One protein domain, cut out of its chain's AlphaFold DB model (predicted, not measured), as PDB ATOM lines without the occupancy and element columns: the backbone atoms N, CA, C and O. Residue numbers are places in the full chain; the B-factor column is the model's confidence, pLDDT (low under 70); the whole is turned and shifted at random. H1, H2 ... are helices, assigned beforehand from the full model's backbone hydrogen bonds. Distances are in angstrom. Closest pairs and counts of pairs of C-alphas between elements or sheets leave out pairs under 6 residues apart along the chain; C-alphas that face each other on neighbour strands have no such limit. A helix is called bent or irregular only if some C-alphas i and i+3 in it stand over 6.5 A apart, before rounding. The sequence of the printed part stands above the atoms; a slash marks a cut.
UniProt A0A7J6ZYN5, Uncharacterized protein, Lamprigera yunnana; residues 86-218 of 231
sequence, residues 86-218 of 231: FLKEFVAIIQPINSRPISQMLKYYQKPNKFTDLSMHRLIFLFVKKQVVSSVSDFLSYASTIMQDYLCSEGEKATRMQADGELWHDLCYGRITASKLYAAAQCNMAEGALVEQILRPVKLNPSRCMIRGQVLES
ATOM      1  N   PHE A  86     -29.385  -8.742   9.852       73.81
ATOM      2  CA  PHE A  86     -29.349  -7.458   9.150       73.81
ATOM      3  C   PHE A  86     -30.625  -7.159   8.352       73.81
ATOM      4  O   PHE A  86     -31.181  -6.076   8.478       73.81
ATOM      5  N   LEU A  87     -31.126  -8.104   7.544       67.69
ATOM      6  CA  LEU A  87     -32.334  -7.861   6.742       67.69
ATOM      7  C   LEU A  87     -33.571  -7.715   7.628       67.69
ATOM      8  O   LEU A  87     -34.433  -6.891   7.340       67.69
ATOM      9  N   LYS A  88     -33.660  -8.492   8.712       70.31
ATOM     10  CA  LYS A  88     -34.775  -8.400   9.664       70.31
ATOM     11  C   LYS A  88     -34.754  -7.075  10.426       70.31
ATOM     12  O   LYS A  88     -35.793  -6.433  10.528       70.31
ATOM     13  N   GLU A  89     -33.589  -6.651  10.904       75.19
ATOM     14  CA  GLU A  89     -33.387  -5.372  11.593       75.19
ATOM     15  C   GLU A  89     -33.625  -4.187  10.652       75.19
ATOM     16  O   GLU A  89     -34.359  -3.262  10.992       75.19
ATOM     17  N   PHE A  90     -33.108  -4.252   9.423       73.00
ATOM     18  CA  PHE A  90     -33.324  -3.240   8.390       73.00
ATOM     19  C   PHE A  90     -34.812  -3.076   8.042       73.00
ATOM     20  O   PHE A  90     -35.320  -1.958   7.979       73.00
ATOM     21  N   VAL A  91     -35.540  -4.184   7.864       69.00
ATOM     22  CA  VAL A  91     -36.992  -4.155   7.622       69.00
ATOM     23  C   VAL A  91     -37.745  -3.615   8.841       69.00
ATOM     24  O   VAL A  91     -38.658  -2.809   8.666       69.00
ATOM     25  N   ALA A  92     -37.358  -3.999  10.062       72.50
ATOM     26  CA  ALA A  92     -37.988  -3.523  11.294       72.50
ATOM     27  C   ALA A  92     -37.824  -2.009  11.501       72.50
ATOM     28  O   ALA A  92     -38.763  -1.354  11.947       72.50
ATOM     29  N   ILE A  93     -36.671  -1.445  11.131       73.00
ATOM     30  CA  ILE A  93     -36.405  -0.001  11.214       73.00
ATOM     31  C   ILE A  93     -37.221   0.772  10.171       73.00
ATOM     32  O   ILE A  93     -37.742   1.840  10.471       73.00
ATOM     33  N   ILE A  94     -37.366   0.248   8.949       65.38
ATOM     34  CA  ILE A  94     -37.971   1.001   7.836       65.38
ATOM     35  C   ILE A  94     -39.499   0.854   7.758       65.38
ATOM     36  O   ILE A  94     -40.163   1.787   7.303       65.38
ATOM     37  N   GLN A  95     -40.077  -0.262   8.224       65.31
ATOM     38  CA  GLN A  95     -41.534  -0.464   8.270       65.31
ATOM     39  C   GLN A  95     -42.327   0.678   8.943       65.31
ATOM     40  O   GLN A  95     -43.345   1.073   8.375       65.31
ATOM     41  N   PRO A  96     -41.921   1.224  10.107       64.62
ATOM     42  CA  PRO A  96     -42.645   2.322  10.751       64.62
ATOM     43  C   PRO A  96     -42.380   3.696  10.117       64.62
ATOM     44  O   PRO A  96     -43.184   4.605  10.294       64.62
ATOM     45  N   ILE A  97     -41.273   3.863   9.386       63.75
ATOM     46  CA  ILE A  97     -40.825   5.173   8.885       63.75
ATOM     47  C   ILE A  97     -41.552   5.570   7.593       63.75
ATOM     48  O   ILE A  97     -41.631   6.755   7.285       63.75
ATOM     49  N   ASN A  98     -42.106   4.620   6.826       51.12
ATOM     50  CA  ASN A  98     -42.532   4.915   5.459       51.12
ATOM     51  C   ASN A  98     -43.887   4.337   5.047       51.12
ATOM     52  O   ASN A  98     -44.077   3.128   4.951       51.12
ATOM     53  N   SER A  99     -44.778   5.236   4.627       55.34
ATOM     54  CA  SER A  99     -46.011   4.918   3.894       55.34
ATOM     55  C   SER A  99     -45.760   4.552   2.421       55.34
ATOM     56  O   SER A  99     -46.695   4.144   1.739       55.34
ATOM     57  N   ARG A 100     -44.528   4.717   1.903       53.38
ATOM     58  CA  ARG A 100     -44.147   4.414   0.508       53.38
ATOM     59  C   ARG A 100     -42.766   3.744   0.427       53.38
ATOM     60  O   ARG A 100     -41.844   4.181   1.112       53.38
ATOM     61  N   PRO A 101     -42.579   2.698  -0.393       53.47
ATOM     62  CA  PRO A 101     -41.315   1.965  -0.446       53.47
ATOM     63  C   PRO A 101     -40.210   2.788  -1.132       53.47
ATOM     64  O   PRO A 101     -40.277   3.060  -2.327       53.47
ATOM     65  N   ILE A 102     -39.162   3.139  -0.376       54.75
ATOM     66  CA  ILE A 102     -37.972   3.881  -0.851       54.75
ATOM     67  C   ILE A 102     -37.099   3.031  -1.797       54.75
ATOM     68  O   ILE A 102     -36.366   3.569  -2.623       54.75
ATOM     69  N   SER A 103     -37.181   1.697  -1.725       61.00
ATOM     70  CA  SER A 103     -36.420   0.792  -2.595       61.00
ATOM     71  C   SER A 103     -37.277  -0.342  -3.159       61.00
ATOM     72  O   SER A 103     -38.242  -0.787  -2.536       61.00
ATOM     73  N   GLN A 104     -36.897  -0.855  -4.335       57.75
ATOM     74  CA  GLN A 104     -37.567  -2.006  -4.959       57.75
ATOM     75  C   GLN A 104     -37.491  -3.263  -4.081       57.75
ATOM     76  O   GLN A 104     -38.418  -4.064  -4.076       57.75
ATOM     77  N   MET A 105     -36.421  -3.411  -3.291       54.00
ATOM     78  CA  MET A 105     -36.263  -4.515  -2.339       54.00
ATOM     79  C   MET A 105     -37.312  -4.452  -1.220       54.00
ATOM     80  O   MET A 105     -37.877  -5.478  -0.854       54.00
ATOM     81  N   LEU A 106     -37.623  -3.254  -0.710       61.59
ATOM     82  CA  LEU A 106     -38.571  -3.046   0.393       61.59
ATOM     83  C   LEU A 106     -40.016  -3.438   0.046       61.59
ATOM     84  O   LEU A 106     -40.757  -3.836   0.944       61.59
ATOM     85  N   LYS A 107     -40.401  -3.412  -1.237       61.47
ATOM     86  CA  LYS A 107     -41.721  -3.883  -1.699       61.47
ATOM     87  C   LYS A 107     -41.983  -5.348  -1.344       61.47
ATOM     88  O   LYS A 107     -43.107  -5.716  -1.028       61.47
ATOM     89  N   TYR A 108     -40.940  -6.178  -1.337       56.88
ATOM     90  CA  TYR A 108     -41.055  -7.608  -1.040       56.88
ATOM     91  C   TYR A 108     -41.132  -7.923   0.463       56.88
ATOM     92  O   TYR A 108     -41.480  -9.044   0.829       56.88
ATOM     93  N   TYR A 109     -40.821  -6.949   1.327       60.16
ATOM     94  CA  TYR A 109     -40.840  -7.085   2.790       60.16
ATOM     95  C   TYR A 109     -41.973  -6.295   3.464       60.16
ATOM     96  O   TYR A 109     -42.086  -6.285   4.694       60.16
ATOM     97  N   GLN A 110     -42.824  -5.625   2.681       62.22
ATOM     98  CA  GLN A 110     -44.062  -5.050   3.197       62.22
ATOM     99  C   GLN A 110     -45.019  -6.161   3.633       62.22
ATOM    100  O   GLN A 110     -45.036  -7.257   3.066       62.22
ATOM    101  N   LYS A 111     -45.818  -5.877   4.671       62.88
ATOM    102  CA  LYS A 111     -46.883  -6.792   5.092       62.88
ATOM    103  C   LYS A 111     -47.774  -7.087   3.881       62.88
ATOM    104  O   LYS A 111     -48.111  -6.148   3.155       62.88
ATOM    105  N   PRO A 112     -48.150  -8.355   3.655       64.38
ATOM    106  CA  PRO A 112     -49.005  -8.695   2.538       64.38
ATOM    107  C   PRO A 112     -50.317  -7.917   2.654       64.38
ATOM    108  O   PRO A 112     -51.028  -8.013   3.652       64.38
ATOM    109  N   ASN A 113     -50.595  -7.096   1.645       72.06
ATOM    110  CA  ASN A 113     -51.894  -6.470   1.460       72.06
ATOM    111  C   ASN A 113     -52.952  -7.559   1.188       72.06
ATOM    112  O   ASN A 113     -52.631  -8.616   0.652       72.06
ATOM    113  N   LYS A 114     -54.226  -7.275   1.472       81.19
ATOM    114  CA  LYS A 114     -55.388  -8.124   1.149       81.19
ATOM    115  C   LYS A 114     -55.369  -8.640  -0.301       81.19
ATOM    116  O   LYS A 114     -55.877  -9.718  -0.574       81.19
ATOM    117  N   PHE A 115     -54.761  -7.886  -1.219       85.69
ATOM    118  CA  PHE A 115     -54.685  -8.200  -2.648       85.69
ATOM    119  C   PHE A 115     -53.394  -8.901  -3.094       85.69
ATOM    120  O   PHE A 115     -53.207  -9.094  -4.295       85.69
ATOM    121  N   THR A 116     -52.488  -9.300  -2.190       82.88
ATOM    122  CA  THR A 116     -51.239  -9.971  -2.610       82.88
ATOM    123  C   THR A 116     -51.479 -11.252  -3.383       82.88
ATOM    124  O   THR A 116     -50.684 -11.588  -4.255       82.88
ATOM    125  N   ASP A 117     -52.582 -11.934  -3.101       85.75
ATOM    126  CA  ASP A 117     -52.961 -13.179  -3.765       85.75
ATOM    127  C   ASP A 117     -53.455 -12.950  -5.207       85.75
ATOM    128  O   ASP A 117     -53.509 -13.885  -5.998       85.75
ATOM    129  N   LEU A 118     -53.723 -11.696  -5.589       88.62
ATOM    130  CA  LEU A 118     -54.009 -11.292  -6.970       88.62
ATOM    131  C   LEU A 118     -52.748 -10.847  -7.735       88.62
ATOM    132  O   LEU A 118     -52.805 -10.643  -8.952       88.62
ATOM    133  N   SER A 119     -51.606 -10.680  -7.061       87.94
ATOM    134  CA  SER A 119     -50.362 -10.235  -7.697       87.94
ATOM    135  C   SER A 119     -49.749 -11.345  -8.550       87.94
ATOM    136  O   SER A 119     -49.411 -12.418  -8.045       87.94
ATOM    137  N   MET A 120     -49.514 -11.063  -9.836       87.81
ATOM    138  CA  MET A 120     -48.892 -12.022 -10.760       87.81
ATOM    139  C   MET A 120     -47.513 -12.488 -10.279       87.81
ATOM    140  O   MET A 120     -47.207 -13.676 -10.338       87.81
ATOM    141  N   HIS A 121     -46.700 -11.584  -9.724       84.50
ATOM    142  CA  HIS A 121     -45.394 -11.937  -9.159       84.50
ATOM    143  C   HIS A 121     -45.507 -12.934  -8.005       84.50
ATOM    144  O   HIS A 121     -44.749 -13.901  -7.945       84.50
ATOM    145  N   ARG A 122     -46.450 -12.702  -7.084       84.81
ATOM    146  CA  ARG A 122     -46.684 -13.570  -5.924       84.81
ATOM    147  C   ARG A 122     -47.139 -14.955  -6.375       84.81
ATOM    148  O   ARG A 122     -46.599 -15.946  -5.887       84.81
ATOM    149  N   LEU A 123     -48.091 -15.004  -7.306       88.62
ATOM    150  CA  LEU A 123     -48.623 -16.242  -7.867       88.62
ATOM    151  C   LEU A 123     -47.515 -17.063  -8.530       88.62
ATOM    152  O   LEU A 123     -47.327 -18.224  -8.176       88.62
ATOM    153  N   ILE A 124     -46.723 -16.452  -9.415       87.75
ATOM    154  CA  ILE A 124     -45.608 -17.131 -10.092       87.75
ATOM    155  C   ILE A 124     -44.571 -17.613  -9.072       87.75
ATOM    156  O   ILE A 124     -44.165 -18.771  -9.106       87.75
ATOM    157  N   PHE A 125     -44.171 -16.758  -8.127       85.44
ATOM    158  CA  PHE A 125     -43.173 -17.110  -7.118       85.44
ATOM    159  C   PHE A 125     -43.606 -18.303  -6.257       85.44
ATOM    160  O   PHE A 125     -42.829 -19.232  -6.038       85.44
ATOM    161  N   LEU A 126     -44.848 -18.296  -5.765       87.44
ATOM    162  CA  LEU A 126     -45.370 -19.387  -4.942       87.44
ATOM    163  C   LEU A 126     -45.591 -20.670  -5.747       87.44
ATOM    164  O   LEU A 126     -45.377 -21.752  -5.201       87.44
ATOM    165  N   PHE A 127     -45.981 -20.556  -7.016       88.81
ATOM    166  CA  PHE A 127     -46.119 -21.689  -7.925       88.81
ATOM    167  C   PHE A 127     -44.767 -22.374  -8.169       88.81
ATOM    168  O   PHE A 127     -44.624 -23.564  -7.892       88.81
ATOM    169  N   VAL A 128     -43.745 -21.603  -8.562       87.19
ATOM    170  CA  VAL A 128     -42.378 -22.098  -8.812       87.19
ATOM    171  C   VAL A 128     -41.751 -22.688  -7.549       87.19
ATOM    172  O   VAL A 128     -41.064 -23.700  -7.608       87.19
ATOM    173  N   LYS A 129     -42.012 -22.101  -6.374       85.94
ATOM    174  CA  LYS A 129     -41.516 -22.650  -5.104       85.94
ATOM    175  C   LYS A 129     -42.121 -24.023  -4.774       85.94
ATOM    176  O   LYS A 129     -41.504 -24.790  -4.039       85.94
ATOM    177  N   LYS A 130     -43.337 -24.309  -5.246       81.56
ATOM    178  CA  LYS A 130     -44.094 -25.522  -4.901       81.56
ATOM    179  C   LYS A 130     -43.944 -26.661  -5.914       81.56
ATOM    180  O   LYS A 130     -44.152 -27.802  -5.515       81.56
ATOM    181  N   GLN A 131     -43.635 -26.388  -7.184       74.75
ATOM    182  CA  GLN A 131     -43.651 -27.402  -8.248       74.75
ATOM    183  C   GLN A 131     -42.331 -27.483  -9.029       74.75
ATOM    184  O   GLN A 131     -41.698 -26.471  -9.304       74.75
ATOM    185  N   VAL A 132     -41.945 -28.710  -9.403       63.41
ATOM    186  CA  VAL A 132     -40.706 -29.033 -10.147       63.41
ATOM    187  C   VAL A 132     -40.920 -29.025 -11.671       63.41
ATOM    188  O   VAL A 132     -39.975 -28.801 -12.420       63.41
ATOM    189  N   VAL A 133     -42.156 -29.238 -12.137       62.97
ATOM    190  CA  VAL A 133     -42.538 -29.221 -13.560       62.97
ATOM    191  C   VAL A 133     -43.669 -28.214 -13.737       62.97
ATOM    192  O   VAL A 133     -44.575 -28.158 -12.912       62.97
ATOM    193  N   SER A 134     -43.579 -27.373 -14.768       70.94
ATOM    194  CA  SER A 134     -44.381 -26.153 -14.886       70.94
ATOM    195  C   SER A 134     -45.010 -26.054 -16.273       70.94
ATOM    196  O   SER A 134     -44.415 -25.473 -17.180       70.94
ATOM    197  N   SER A 135     -46.205 -26.620 -16.463       86.38
ATOM    198  CA  SER A 135     -47.007 -26.293 -17.645       86.38
ATOM    199  C   SER A 135     -47.847 -25.035 -17.397       86.38
ATOM    200  O   SER A 135     -48.143 -24.663 -16.259       86.38
ATOM    201  N   VAL A 136     -48.268 -24.375 -18.479       87.31
ATOM    202  CA  VAL A 136     -49.181 -23.220 -18.396       87.31
ATOM    203  C   VAL A 136     -50.523 -23.627 -17.777       87.31
ATOM    204  O   VAL A 136     -51.082 -22.877 -16.982       87.31
ATOM    205  N   SER A 137     -51.017 -24.829 -18.090       90.12
ATOM    206  CA  SER A 137     -52.273 -25.354 -17.542       90.12
ATOM    207  C   SER A 137     -52.210 -25.501 -16.021       90.12
ATOM    208  O   SER A 137     -53.142 -25.108 -15.318       90.12
ATOM    209  N   ASP A 138     -51.089 -26.004 -15.500       91.12
ATOM    210  CA  ASP A 138     -50.893 -26.181 -14.057       91.12
ATOM    211  C   ASP A 138     -50.868 -24.834 -13.333       91.12
ATOM    212  O   ASP A 138     -51.471 -24.683 -12.266       91.12
ATOM    213  N   PHE A 139     -50.233 -23.829 -13.943       90.38
ATOM    214  CA  PHE A 139     -50.230 -22.471 -13.412       90.38
ATOM    215  C   PHE A 139     -51.637 -21.860 -13.386       90.38
ATOM    216  O   PHE A 139     -52.020 -21.269 -12.379       90.38
ATOM    217  N   LEU A 140     -52.422 -22.011 -14.457       91.12
ATOM    218  CA  LEU A 140     -53.787 -21.472 -14.527       91.12
ATOM    219  C   LEU A 140     -54.728 -22.142 -13.520       91.12
ATOM    220  O   LEU A 140     -55.534 -21.458 -12.882       91.12
ATOM    221  N   SER A 141     -54.593 -23.457 -13.335       91.94
ATOM    222  CA  SER A 141     -55.321 -24.196 -12.302       91.94
ATOM    223  C   SER A 141     -54.951 -23.678 -10.910       91.94
ATOM    224  O   SER A 141     -55.824 -23.278 -10.139       91.94
ATOM    225  N   TYR A 142     -53.653 -23.556 -10.619       91.81
ATOM    226  CA  TYR A 142     -53.172 -22.990  -9.360       91.81
ATOM    227  C   TYR A 142     -53.691 -21.564  -9.125       91.81
ATOM    228  O   TYR A 142     -54.248 -21.284  -8.064       91.81
ATOM    229  N   ALA A 143     -53.560 -20.672 -10.106       91.12
ATOM    230  CA  ALA A 143     -54.005 -19.288  -9.989       91.12
ATOM    231  C   ALA A 143     -55.507 -19.201  -9.684       91.12
ATOM    232  O   ALA A 143     -55.893 -18.447  -8.796       91.12
ATOM    233  N   SER A 144     -56.329 -20.031 -10.332       91.31
ATOM    234  CA  SER A 144     -57.778 -20.098 -10.087       91.31
ATOM    235  C   SER A 144     -58.127 -20.536  -8.660       91.31
ATOM    236  O   SER A 144     -59.125 -20.084  -8.110       91.31
ATOM    237  N   THR A 145     -57.304 -21.375  -8.017       91.31
ATOM    238  CA  THR A 145     -57.536 -21.763  -6.608       91.31
ATOM    239  C   THR A 145     -57.232 -20.643  -5.614       91.31
ATOM    240  O   THR A 145     -57.827 -20.590  -4.538       91.31
ATOM    241  N   ILE A 146     -56.293 -19.759  -5.960       90.81
ATOM    242  CA  ILE A 146     -55.825 -18.675  -5.092       90.81
ATOM    243  C   ILE A 146     -56.656 -17.402  -5.303       90.81
ATOM    244  O   ILE A 146     -57.046 -16.744  -4.339       90.81
ATOM    245  N   MET A 147     -56.954 -17.060  -6.557       91.38
ATOM    246  CA  MET A 147     -57.703 -15.862  -6.930       91.38
ATOM    247  C   MET A 147     -59.215 -16.060  -6.759       91.38
ATOM    248  O   MET A 147     -59.935 -16.277  -7.729       91.38
ATOM    249  N   GLN A 148     -59.706 -15.964  -5.526       91.38
ATOM    250  CA  GLN A 148     -61.140 -16.105  -5.258       91.38
ATOM    251  C   GLN A 148     -61.967 -14.913  -5.766       91.38
ATOM    252  O   GLN A 148     -61.538 -13.760  -5.673       91.38
ATOM    253  N   ASP A 149     -63.198 -15.177  -6.212       92.12
ATOM    254  CA  ASP A 149     -64.100 -14.175  -6.806       92.12
ATOM    255  C   ASP A 149     -64.357 -12.963  -5.903       92.12
ATOM    256  O   ASP A 149     -64.429 -11.821  -6.373       92.12
ATOM    257  N   TYR A 150     -64.448 -13.181  -4.587       91.81
ATOM    258  CA  TYR A 150     -64.633 -12.091  -3.630       91.81
ATOM    259  C   TYR A 150     -63.405 -11.165  -3.579       91.81
ATOM    260  O   TYR A 150     -63.564  -9.951  -3.473       91.81
ATOM    261  N   LEU A 151     -62.183 -11.704  -3.701       90.88
ATOM    262  CA  LEU A 151     -60.955 -10.905  -3.756       90.88
ATOM    263  C   LEU A 151     -60.888 -10.117  -5.057       90.88
ATOM    264  O   LEU A 151     -60.547  -8.937  -5.024       90.88
ATOM    265  N   CYS A 152     -61.253 -10.740  -6.180       90.69
ATOM    266  CA  CYS A 152     -61.339 -10.070  -7.477       90.69
ATOM    267  C   CYS A 152     -62.327  -8.894  -7.432       90.69
ATOM    268  O   CYS A 152     -61.997  -7.793  -7.870       90.69
ATOM    269  N   SER A 153     -63.498  -9.097  -6.823       92.12
ATOM    270  CA  SER A 153     -64.525  -8.059  -6.659       92.12
ATOM    271  C   SER A 153     -64.059  -6.912  -5.757       92.12
ATOM    272  O   SER A 153     -64.307  -5.743  -6.035       92.12
ATOM    273  N   GLU A 154     -63.363  -7.224  -4.666       91.62
ATOM    274  CA  GLU A 154     -62.800  -6.209  -3.771       91.62
ATOM    275  C   GLU A 154     -61.628  -5.458  -4.418       91.62
ATOM    276  O   GLU A 154     -61.469  -4.260  -4.191       91.62
ATOM    277  N   GLY A 155     -60.829  -6.144  -5.242       89.56
ATOM    278  CA  GLY A 155     -59.732  -5.554  -6.008       89.56
ATOM    279  C   GLY A 155     -60.236  -4.584  -7.073       89.56
ATOM    280  O   GLY A 155     -59.672  -3.502  -7.224       89.56
ATOM    281  N   GLU A 156     -61.338  -4.920  -7.749       90.06
ATOM    282  CA  GLU A 156     -62.041  -4.014  -8.665       90.06
ATOM    283  C   GLU A 156     -62.450  -2.730  -7.940       90.06
ATOM    284  O   GLU A 156     -61.998  -1.650  -8.313       90.06
ATOM    285  N   LYS A 157     -63.196  -2.840  -6.831       90.00
ATOM    286  CA  LYS A 157     -63.624  -1.674  -6.038       90.00
ATOM    287  C   LYS A 157     -62.445  -0.816  -5.582       90.00
ATOM    288  O   LYS A 157     -62.503   0.406  -5.686       90.00
ATOM    289  N   ALA A 158     -61.378  -1.452  -5.095       87.19
ATOM    290  CA  ALA A 158     -60.181  -0.772  -4.604       87.19
ATOM    291  C   ALA A 158     -59.381  -0.064  -5.708       87.19
ATOM    292  O   ALA A 158     -58.542   0.783  -5.406       87.19
ATOM    293  N   THR A 159     -59.632  -0.392  -6.976       86.75
ATOM    294  CA  THR A 159     -58.910   0.165  -8.122       86.75
ATOM    295  C   THR A 159     -59.796   0.941  -9.100       86.75
ATOM    296  O   THR A 159     -59.329   1.343 -10.162       86.75
ATOM    297  N   ARG A 160     -61.042   1.268  -8.724       82.25
ATOM    298  CA  ARG A 160     -61.950   2.115  -9.527       82.25
ATOM    299  C   ARG A 160     -61.401   3.502  -9.855       82.25
ATOM    300  O   ARG A 160     -61.804   4.077 -10.857       82.25
ATOM    301  N   MET A 161     -60.457   4.017  -9.062       66.50
ATOM    302  CA  MET A 161     -59.720   5.252  -9.380       66.50
ATOM    303  C   MET A 161     -58.642   5.056 -10.470       66.50
ATOM    304  O   MET A 161     -57.786   5.915 -10.657       66.50
ATOM    305  N   GLN A 162     -58.685   3.932 -11.196       71.94
ATOM    306  CA  GLN A 162     -57.875   3.629 -12.373       71.94
ATOM    307  C   GLN A 162     -56.356   3.807 -12.134       71.94
ATOM    308  O   GLN A 162     -55.790   3.263 -11.185       71.94
ATOM    309  N   ALA A 163     -55.696   4.556 -13.029       66.12
ATOM    310  CA  ALA A 163     -54.252   4.664 -13.200       66.12
ATOM    311  C   ALA A 163     -53.519   5.457 -12.107       66.12
ATOM    312  O   ALA A 163     -52.285   5.436 -12.089       66.12
ATOM    313  N   ASP A 164     -54.230   6.120 -11.195       68.00
ATOM    314  CA  ASP A 164     -53.598   6.906 -10.129       68.00
ATOM    315  C   ASP A 164     -53.185   6.046  -8.922       68.00
ATOM    316  O   ASP A 164     -52.354   6.458  -8.109       68.00
ATOM    317  N   GLY A 165     -53.717   4.824  -8.806       74.06
ATOM    318  CA  GLY A 165     -53.393   3.899  -7.721       74.06
ATOM    319  C   GLY A 165     -52.210   2.981  -8.034       74.06
ATOM    320  O   GLY A 165     -52.200   2.295  -9.053       74.06
ATOM    321  N   GLU A 166     -51.251   2.861  -7.108       78.50
ATOM    322  CA  GLU A 166     -50.149   1.881  -7.208       78.50
ATOM    323  C   GLU A 166     -50.676   0.440  -7.343       78.50
ATOM    324  O   GLU A 166     -50.164  -0.342  -8.144       78.50
ATOM    325  N   LEU A 167     -51.767   0.120  -6.636       82.19
ATOM    326  CA  LEU A 167     -52.418  -1.190  -6.688       82.19
ATOM    327  C   LEU A 167     -52.924  -1.547  -8.095       82.19
ATOM    328  O   LEU A 167     -52.825  -2.703  -8.494       82.19
ATOM    329  N   TRP A 168     -53.442  -0.584  -8.860       84.69
ATOM    330  CA  TRP A 168     -53.904  -0.837 -10.229       84.69
ATOM    331  C   TRP A 168     -52.746  -1.282 -11.125       84.69
ATOM    332  O   TRP A 168     -52.856  -2.290 -11.823       84.69
ATOM    333  N   HIS A 169     -51.602  -0.591 -11.045       81.25
ATOM    334  CA  HIS A 169     -50.398  -0.966 -11.796       81.25
ATOM    335  C   HIS A 169     -49.893  -2.355 -11.407       81.25
ATOM    336  O   HIS A 169     -49.547  -3.144 -12.286       81.25
ATOM    337  N   ASP A 170     -49.904  -2.681 -10.113       81.94
ATOM    338  CA  ASP A 170     -49.493  -3.995  -9.613       81.94
ATOM    339  C   ASP A 170     -50.417  -5.127 -10.088       81.94
ATOM    340  O   ASP A 170     -49.942  -6.222 -10.400       81.94
ATOM    341  N   LEU A 171     -51.732  -4.884 -10.157       86.25
ATOM    342  CA  LEU A 171     -52.697  -5.873 -10.642       86.25
ATOM    343  C   LEU A 171     -52.660  -6.029 -12.165       86.25
ATOM    344  O   LEU A 171     -52.835  -7.145 -12.655       86.25
ATOM    345  N   CYS A 172     -52.412  -4.950 -12.915       84.12
ATOM    346  CA  CYS A 172     -52.269  -4.995 -14.372       84.12
ATOM    347  C   CYS A 172     -50.934  -5.596 -14.831       84.12
ATOM    348  O   CYS A 172     -50.854  -6.098 -15.954       84.12
ATOM    349  N   TYR A 173     -49.897  -5.567 -13.990       84.44
ATOM    350  CA  TYR A 173     -48.587  -6.121 -14.313       84.44
ATOM    351  C   TYR A 173     -48.687  -7.580 -14.780       84.44
ATOM    352  O   TYR A 173     -49.190  -8.449 -14.062       84.44
ATOM    353  N   GLY A 174     -48.174  -7.866 -15.980       84.31
ATOM    354  CA  GLY A 174     -48.151  -9.226 -16.523       84.31
ATOM    355  C   GLY A 174     -49.513  -9.761 -16.973       84.31
ATOM    356  O   GLY A 174     -49.604 -10.940 -17.315       84.31
ATOM    357  N   ARG A 175     -50.565  -8.929 -16.994       88.50
ATOM    358  CA  ARG A 175     -51.897  -9.289 -17.501       88.50
ATOM    359  C   ARG A 175     -52.186  -8.584 -18.824       88.50
ATOM    360  O   ARG A 175     -51.874  -7.409 -19.006       88.50
ATOM    361  N   ILE A 176     -52.847  -9.288 -19.741       88.31
ATOM    362  CA  ILE A 176     -53.351  -8.688 -20.982       88.31
ATOM    363  C   ILE A 176     -54.597  -7.868 -20.637       88.31
ATOM    364  O   ILE A 176     -55.632  -8.421 -20.272       88.31
ATOM    365  N   THR A 177     -54.496  -6.543 -20.733       86.88
ATOM    366  CA  THR A 177     -55.629  -5.631 -20.522       86.88
ATOM    367  C   THR A 177     -56.438  -5.454 -21.805       86.88
ATOM    368  O   THR A 177     -55.940  -5.707 -22.904       86.88
ATOM    369  N   ALA A 178     -57.674  -4.954 -21.692       85.62
ATOM    370  CA  ALA A 178     -58.542  -4.703 -22.847       85.62
ATOM    371  C   ALA A 178     -57.855  -3.847 -23.931       85.62
ATOM    372  O   ALA A 178     -57.901  -4.183 -25.111       85.62
ATOM    373  N   SER A 179     -57.114  -2.808 -23.525       82.94
ATOM    374  CA  SER A 179     -56.348  -1.939 -24.438       82.94
ATOM    375  C   SER A 179     -55.235  -2.656 -25.219       82.94
ATOM    376  O   SER A 179     -54.778  -2.158 -26.246       82.94
ATOM    377  N   LYS A 180     -54.784  -3.822 -24.739       84.50
ATOM    378  CA  LYS A 180     -53.715  -4.633 -25.339       84.50
ATOM    379  C   LYS A 180     -54.229  -5.911 -26.001       84.50
ATOM    380  O   LYS A 180     -53.461  -6.550 -26.711       84.50
ATOM    381  N   LEU A 181     -55.504  -6.264 -25.829       87.38
ATOM    382  CA  LEU A 181     -56.083  -7.510 -26.337       87.38
ATOM    383  C   LEU A 181     -55.982  -7.623 -27.863       87.38
ATOM    384  O   LEU A 181     -55.531  -8.644 -28.372       87.38
ATOM    385  N   TYR A 182     -56.340  -6.558 -28.585       86.75
ATOM    386  CA  TYR A 182     -56.241  -6.533 -30.048       86.75
ATOM    387  C   TYR A 182     -54.794  -6.725 -30.522       86.75
ATOM    388  O   TYR A 182     -54.518  -7.555 -31.387       86.75
ATOM    389  N   ALA A 183     -53.856  -6.011 -29.893       84.75
ATOM    390  CA  ALA A 183     -52.432  -6.121 -30.188       84.75
ATOM    391  C   ALA A 183     -51.869  -7.518 -29.869       84.75
ATOM    392  O   ALA A 183     -50.988  -7.992 -30.579       84.75
ATOM    393  N   ALA A 184     -52.385  -8.183 -28.832       86.31
ATOM    394  CA  ALA A 184     -52.013  -9.549 -28.483       86.31
ATOM    395  C   ALA A 184     -52.574 -10.588 -29.464       86.31
ATOM    396  O   ALA A 184     -51.867 -11.525 -29.823       86.31
ATOM    397  N   ALA A 185     -53.810 -10.405 -29.932       86.88
ATOM    398  CA  ALA A 185     -54.452 -11.314 -30.880       86.88
ATOM    399  C   ALA A 185     -53.850 -11.240 -32.295       86.88
ATOM    400  O   ALA A 185     -53.857 -12.233 -33.016       86.88
ATOM    401  N   GLN A 186     -53.335 -10.074 -32.694       82.75
ATOM    402  CA  GLN A 186     -52.792  -9.821 -34.035       82.75
ATOM    403  C   GLN A 186     -51.308  -9.440 -33.995       82.75
ATOM    404  O   GLN A 186     -50.872  -8.544 -34.718       82.75
ATOM    405  N   CYS A 187     -50.539 -10.050 -33.091       75.88
ATOM    406  CA  CYS A 187     -49.177  -9.616 -32.802       75.88
ATOM    407  C   CYS A 187     -48.244  -9.760 -34.018       75.88
ATOM    408  O   CYS A 187     -47.618 -10.793 -34.221       75.88
ATOM    409  N   ASN A 188     -48.101  -8.668 -34.771       74.75
ATOM    410  CA  ASN A 188     -47.129  -8.488 -35.856       74.75
ATOM    411  C   ASN A 188     -45.903  -7.675 -35.395       74.75
ATOM    412  O   ASN A 188     -45.126  -7.186 -36.212       74.75
ATOM    413  N   MET A 189     -45.778  -7.437 -34.085       74.38
ATOM    414  CA  MET A 189     -44.680  -6.664 -33.508       74.38
ATOM    415  C   MET A 189     -43.375  -7.462 -33.521       74.38
ATOM    416  O   MET A 189     -43.390  -8.690 -33.478       74.38
ATOM    417  N   ALA A 190     -42.249  -6.744 -33.533       73.81
ATOM    418  CA  ALA A 190     -40.932  -7.343 -33.350       73.81
ATOM    419  C   ALA A 190     -40.888  -8.193 -32.069       73.81
ATOM    420  O   ALA A 190     -41.573  -7.890 -31.083       73.81
ATOM    421  N   GLU A 191     -40.083  -9.256 -32.097       77.50
ATOM    422  CA  GLU A 191     -39.964 -10.219 -31.004       77.50
ATOM    423  C   GLU A 191     -39.753  -9.508 -29.654       77.50
ATOM    424  O   GLU A 191     -38.911  -8.623 -29.519       77.50
ATOM    425  N   GLY A 192     -40.575  -9.848 -28.656       77.12
ATOM    426  CA  GLY A 192     -40.484  -9.295 -27.301       77.12
ATOM    427  C   GLY A 192     -41.119  -7.915 -27.079       77.12
ATOM    428  O   GLY A 192     -41.447  -7.597 -25.937       77.12
ATOM    429  N   ALA A 193     -41.408  -7.120 -28.116       79.12
ATOM    430  CA  ALA A 193     -41.919  -5.751 -27.940       79.12
ATOM    431  C   ALA A 193     -43.298  -5.691 -27.251       79.12
ATOM    432  O   ALA A 193     -43.553  -4.822 -26.415       79.12
ATOM    433  N   LEU A 194     -44.195  -6.634 -27.560       80.75
ATOM    434  CA  LEU A 194     -45.487  -6.751 -26.876       80.75
ATOM    435  C   LEU A 194     -45.317  -7.197 -25.417       80.75
ATOM    436  O   LEU A 194     -45.993  -6.682 -24.528       80.75
ATOM    437  N   VAL A 195     -44.403  -8.138 -25.170       83.25
ATOM    438  CA  VAL A 195     -44.119  -8.670 -23.831       83.25
ATOM    439  C   VAL A 195     -43.597  -7.556 -22.929       83.25
ATOM    440  O   VAL A 195     -44.077  -7.402 -21.808       83.25
ATOM    441  N   GLU A 196     -42.697  -6.715 -23.434       79.25
ATOM    442  CA  GLU A 196     -42.223  -5.542 -22.703       79.25
ATOM    443  C   GLU A 196     -43.352  -4.565 -22.372       79.25
ATOM    444  O   GLU A 196     -43.376  -4.037 -21.268       79.25
ATOM    445  N   GLN A 197     -44.317  -4.352 -23.268       78.25
ATOM    446  CA  GLN A 197     -45.464  -3.481 -22.985       78.25
ATOM    447  C   GLN A 197     -46.439  -4.058 -21.950       78.25
ATOM    448  O   GLN A 197     -47.158  -3.292 -21.312       78.25
ATOM    449  N   ILE A 198     -46.505  -5.384 -21.806       83.12
ATOM    450  CA  ILE A 198     -47.355  -6.069 -20.818       83.12
ATOM    451  C   ILE A 198     -46.661  -6.132 -19.447       83.12
ATOM    452  O   ILE A 198     -47.306  -5.988 -18.408       83.12
ATOM    453  N   LEU A 199     -45.345  -6.357 -19.432       80.00
ATOM    454  CA  LEU A 199     -44.554  -6.461 -18.203       80.00
ATOM    455  C   LEU A 199     -44.114  -5.096 -17.675       80.00
ATOM    456  O   LEU A 199     -43.993  -4.901 -16.474       80.00
ATOM    457  N   ARG A 200     -43.855  -4.120 -18.539       65.06
ATOM    458  CA  ARG A 200     -43.449  -2.785 -18.111       65.06
ATOM    459  C   ARG A 200     -44.677  -1.877 -18.103       65.06
ATOM    460  O   ARG A 200     -45.281  -1.688 -19.158       65.06
ATOM    461  N   PRO A 201     -45.001  -1.209 -16.982       60.94
ATOM    462  CA  PRO A 201     -45.825  -0.010 -17.024       60.94
ATOM    463  C   PRO A 201     -45.027   1.046 -17.798       60.94
ATOM    464  O   PRO A 201     -44.181   1.751 -17.244       60.94
ATOM    465  N   VAL A 202     -45.189   1.094 -19.120       56.34
ATOM    466  CA  VAL A 202     -44.523   2.106 -19.936       56.34
ATOM    467  C   VAL A 202     -45.217   3.426 -19.629       56.34
ATOM    468  O   VAL A 202     -46.355   3.646 -20.039       56.34
ATOM    469  N   LYS A 203     -44.534   4.312 -18.897       58.22
ATOM    470  CA  LYS A 203     -44.922   5.721 -18.805       58.22
ATOM    471  C   LYS A 203     -44.709   6.345 -20.180       58.22
ATOM    472  O   LYS A 203     -43.632   6.844 -20.489       58.22
ATOM    473  N   LEU A 204     -45.716   6.225 -21.035       64.19
ATOM    474  CA  LEU A 204     -45.751   6.923 -22.307       64.19
ATOM    475  C   LEU A 204     -46.057   8.390 -22.024       64.19
ATOM    476  O   LEU A 204     -46.969   8.698 -21.256       64.19
ATOM    477  N   ASN A 205     -45.307   9.289 -22.658       72.31
ATOM    478  CA  ASN A 205     -45.697  10.692 -22.684       72.31
ATOM    479  C   ASN A 205     -47.090  10.775 -23.326       72.31
ATOM    480  O   ASN A 205     -47.276  10.231 -24.422       72.31
ATOM    481  N   PRO A 206     -48.075  11.399 -22.661       76.88
ATOM    482  CA  PRO A 206     -49.434  11.409 -23.166       76.88
ATOM    483  C   PRO A 206     -49.474  12.176 -24.490       76.88
ATOM    484  O   PRO A 206     -48.969  13.295 -24.607       76.88
ATOM    485  N   SER A 207     -50.055  11.557 -25.517       85.81
ATOM    486  CA  SER A 207     -50.265  12.223 -26.802       85.81
ATOM    487  C   SER A 207     -51.353  13.292 -26.676       85.81
ATOM    488  O   SER A 207     -52.184  13.248 -25.766       85.81
ATOM    489  N   ARG A 208     -51.422  14.227 -27.634       87.94
ATOM    490  CA  ARG A 208     -52.504  15.231 -27.679       87.94
ATOM    491  C   ARG A 208     -53.896  14.588 -27.645       87.94
ATOM    492  O   ARG A 208     -54.793  15.113 -26.992       87.94
ATOM    493  N   CYS A 209     -54.062  13.441 -28.305       87.19
ATOM    494  CA  CYS A 209     -55.316  12.689 -28.305       87.19
ATOM    495  C   CYS A 209     -55.639  12.099 -26.928       87.19
ATOM    496  O   CYS A 209     -56.792  12.147 -26.517       87.19
ATOM    497  N   MET A 210     -54.636  11.587 -26.205       84.81
ATOM    498  CA  MET A 210     -54.823  11.049 -24.851       84.81
ATOM    499  C   MET A 210     -55.216  12.146 -23.859       84.81
ATOM    500  O   MET A 210     -56.176  11.963 -23.120       84.81
ATOM    501  N   ILE A 211     -54.531  13.296 -23.890       87.44
ATOM    502  CA  ILE A 211     -54.852  14.445 -23.024       87.44
ATOM    503  C   ILE A 211     -56.278  14.923 -23.302       87.44
ATOM    504  O   ILE A 211     -57.069  15.092 -22.382       87.44
ATOM    505  N   ARG A 212     -56.628  15.097 -24.582       92.06
ATOM    506  CA  ARG A 212     -57.986  15.482 -24.971       92.06
ATOM    507  C   ARG A 212     -59.025  14.469 -24.480       92.06
ATOM    508  O   ARG A 212     -60.073  14.884 -24.006       92.06
ATOM    509  N   GLY A 213     -58.738  13.170 -24.590       89.56
ATOM    510  CA  GLY A 213     -59.611  12.111 -24.085       89.56
ATOM    511  C   GLY A 213     -59.848  12.223 -22.580       89.56
ATOM    512  O   GLY A 213     -60.997  12.233 -22.163       89.56
ATOM    513  N   GLN A 214     -58.783  12.402 -21.795       86.25
ATOM    514  CA  GLN A 214     -58.872  12.582 -20.340       86.25
ATOM    515  C   GLN A 214     -59.688  13.819 -19.945       86.25
ATOM    516  O   GLN A 214     -60.481  13.758 -19.014       86.25
ATOM    517  N   VAL A 215     -59.519  14.937 -20.659       91.12
ATOM    518  CA  VAL A 215     -60.268  16.176 -20.383       91.12
ATOM    519  C   VAL A 215     -61.758  16.009 -20.690       91.12
ATOM    520  O   VAL A 215     -62.596  16.437 -19.906       91.12
ATOM    521  N   LEU A 216     -62.091  15.379 -21.820       93.69
ATOM    522  CA  LEU A 216     -63.478  15.257 -22.279       93.69
ATOM    523  C   LEU A 216     -64.241  14.091 -21.637       93.69
ATOM    524  O   LEU A 216     -65.459  14.032 -21.772       93.69
ATOM    525  N   GLU A 217     -63.568  13.159 -20.957       90.31
ATOM    526  CA  GLU A 217     -64.197  11.952 -20.404       90.31
ATOM    527  C   GLU A 217     -65.364  12.290 -19.466       90.31
ATOM    528  O   GLU A 217     -66.458  11.750 -19.622       90.31
ATOM    529  N   SER A 218     -65.172  13.234 -18.539       89.12
ATOM    530  CA  SER A 218     -66.227  13.638 -17.602       89.12
ATOM    531  C   SER A 218     -67.412  14.315 -18.297       89.12
ATOM    532  O   SER A 218     -68.559  14.022 -17.962       89.12
TER     533      SER A 218
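Overview. This is residues 86 to 218 of the 231 residues of an uncharacterized protein of Lamprigera yunnana (UniProt A0A7J6ZYN5). This is a loose, open string of short helices, with H6 in the middle, the pair H3 and H4 packed nearly at right angles on one side of it, and the hairpin of H7 and H8 on the other. H5 comes near H6, while H1 with the little H2 and the lone H9 make opposite ends of the longest axis. The printed part has 133 residues with nine named helices, H1 to H9 in chain order, and no named strand; the class is all helix. It is loose, with a radius of gyration of the C-alphas of 17.8 A, and spans 49 by 41 by 33 A.

Along the chain. Find C-alpha 120 at (-48.892, -12.022, -10.760); from there H3 runs through residues 120 to 130, 15.5 A from first to last C-alpha. H4, residues 136 to 146, measures 15.5 A, and H5, residues 149 to 159, 15.3 A. Look next for H6 at residues 166 to 172, 10.2 A, H7 at 178 to 185, 11.2 A, and H8 at 193 to 199, 10.1 A. Go back to C-alpha 86 at (-29.349, -7.458, 9.150) for H1, residues 86 to 94, 12.1 A, then to H2, residues 106 to 109, 5.2 A. H9, residues 208 to 218, covers 17.1 A and ends at C-alpha 218, (-66.227, 13.638, -17.602). H7 and H9 are irregular: C-alphas 179 and 182 are 7.3 A apart, and C-alphas 215 and 218 are 7.0 A apart.

Arrangement. Start at H3, which touches H4 about perpendicular, at 74 degrees; their closest C-alphas, Leu 123 and Ala 143, are 6.5 A apart. H3 is close to H6 but not clearly touching, with the C-alphas of Met 120 and Leu 171 closest at 7.2 A. H5 and H6 are also close but not clearly touching, Thr 159 to Trp 168 being their closest C-alphas at 5.5 A. Look on to the hairpin of H7 and H8, which only just touch, with 3 pairs of C-alphas within 8 A, the closest Ala 184 and Leu 194 at 7.3 A; they run opposite ways at a steep tilt of 39 degrees. H1 and H2 are close but not clearly touching, with C-alphas Val 91 and Tyr 109 closest at 6.8 A. H9 touches no helix. Each O i to N i+4 pair is within hydrogen-bond range in H1, H3, H4, H5, H6 and H8, against 2 of 4 in H7 and 6 of 7 in H9; H2 is too short for such a pair.

Size, cuts and confidence. The two C-alphas farthest apart, Phe 86 and Leu 216, are 51.7 A apart. The printed part has no cut, and H1 to H2 is the one long link. Residues 132 to 137, 185 to 193 and 207 to 213 stand free. The mean pLDDT of the printed part is 79.1; look for low values at residues 94 to 112 and 200 to 204, among others.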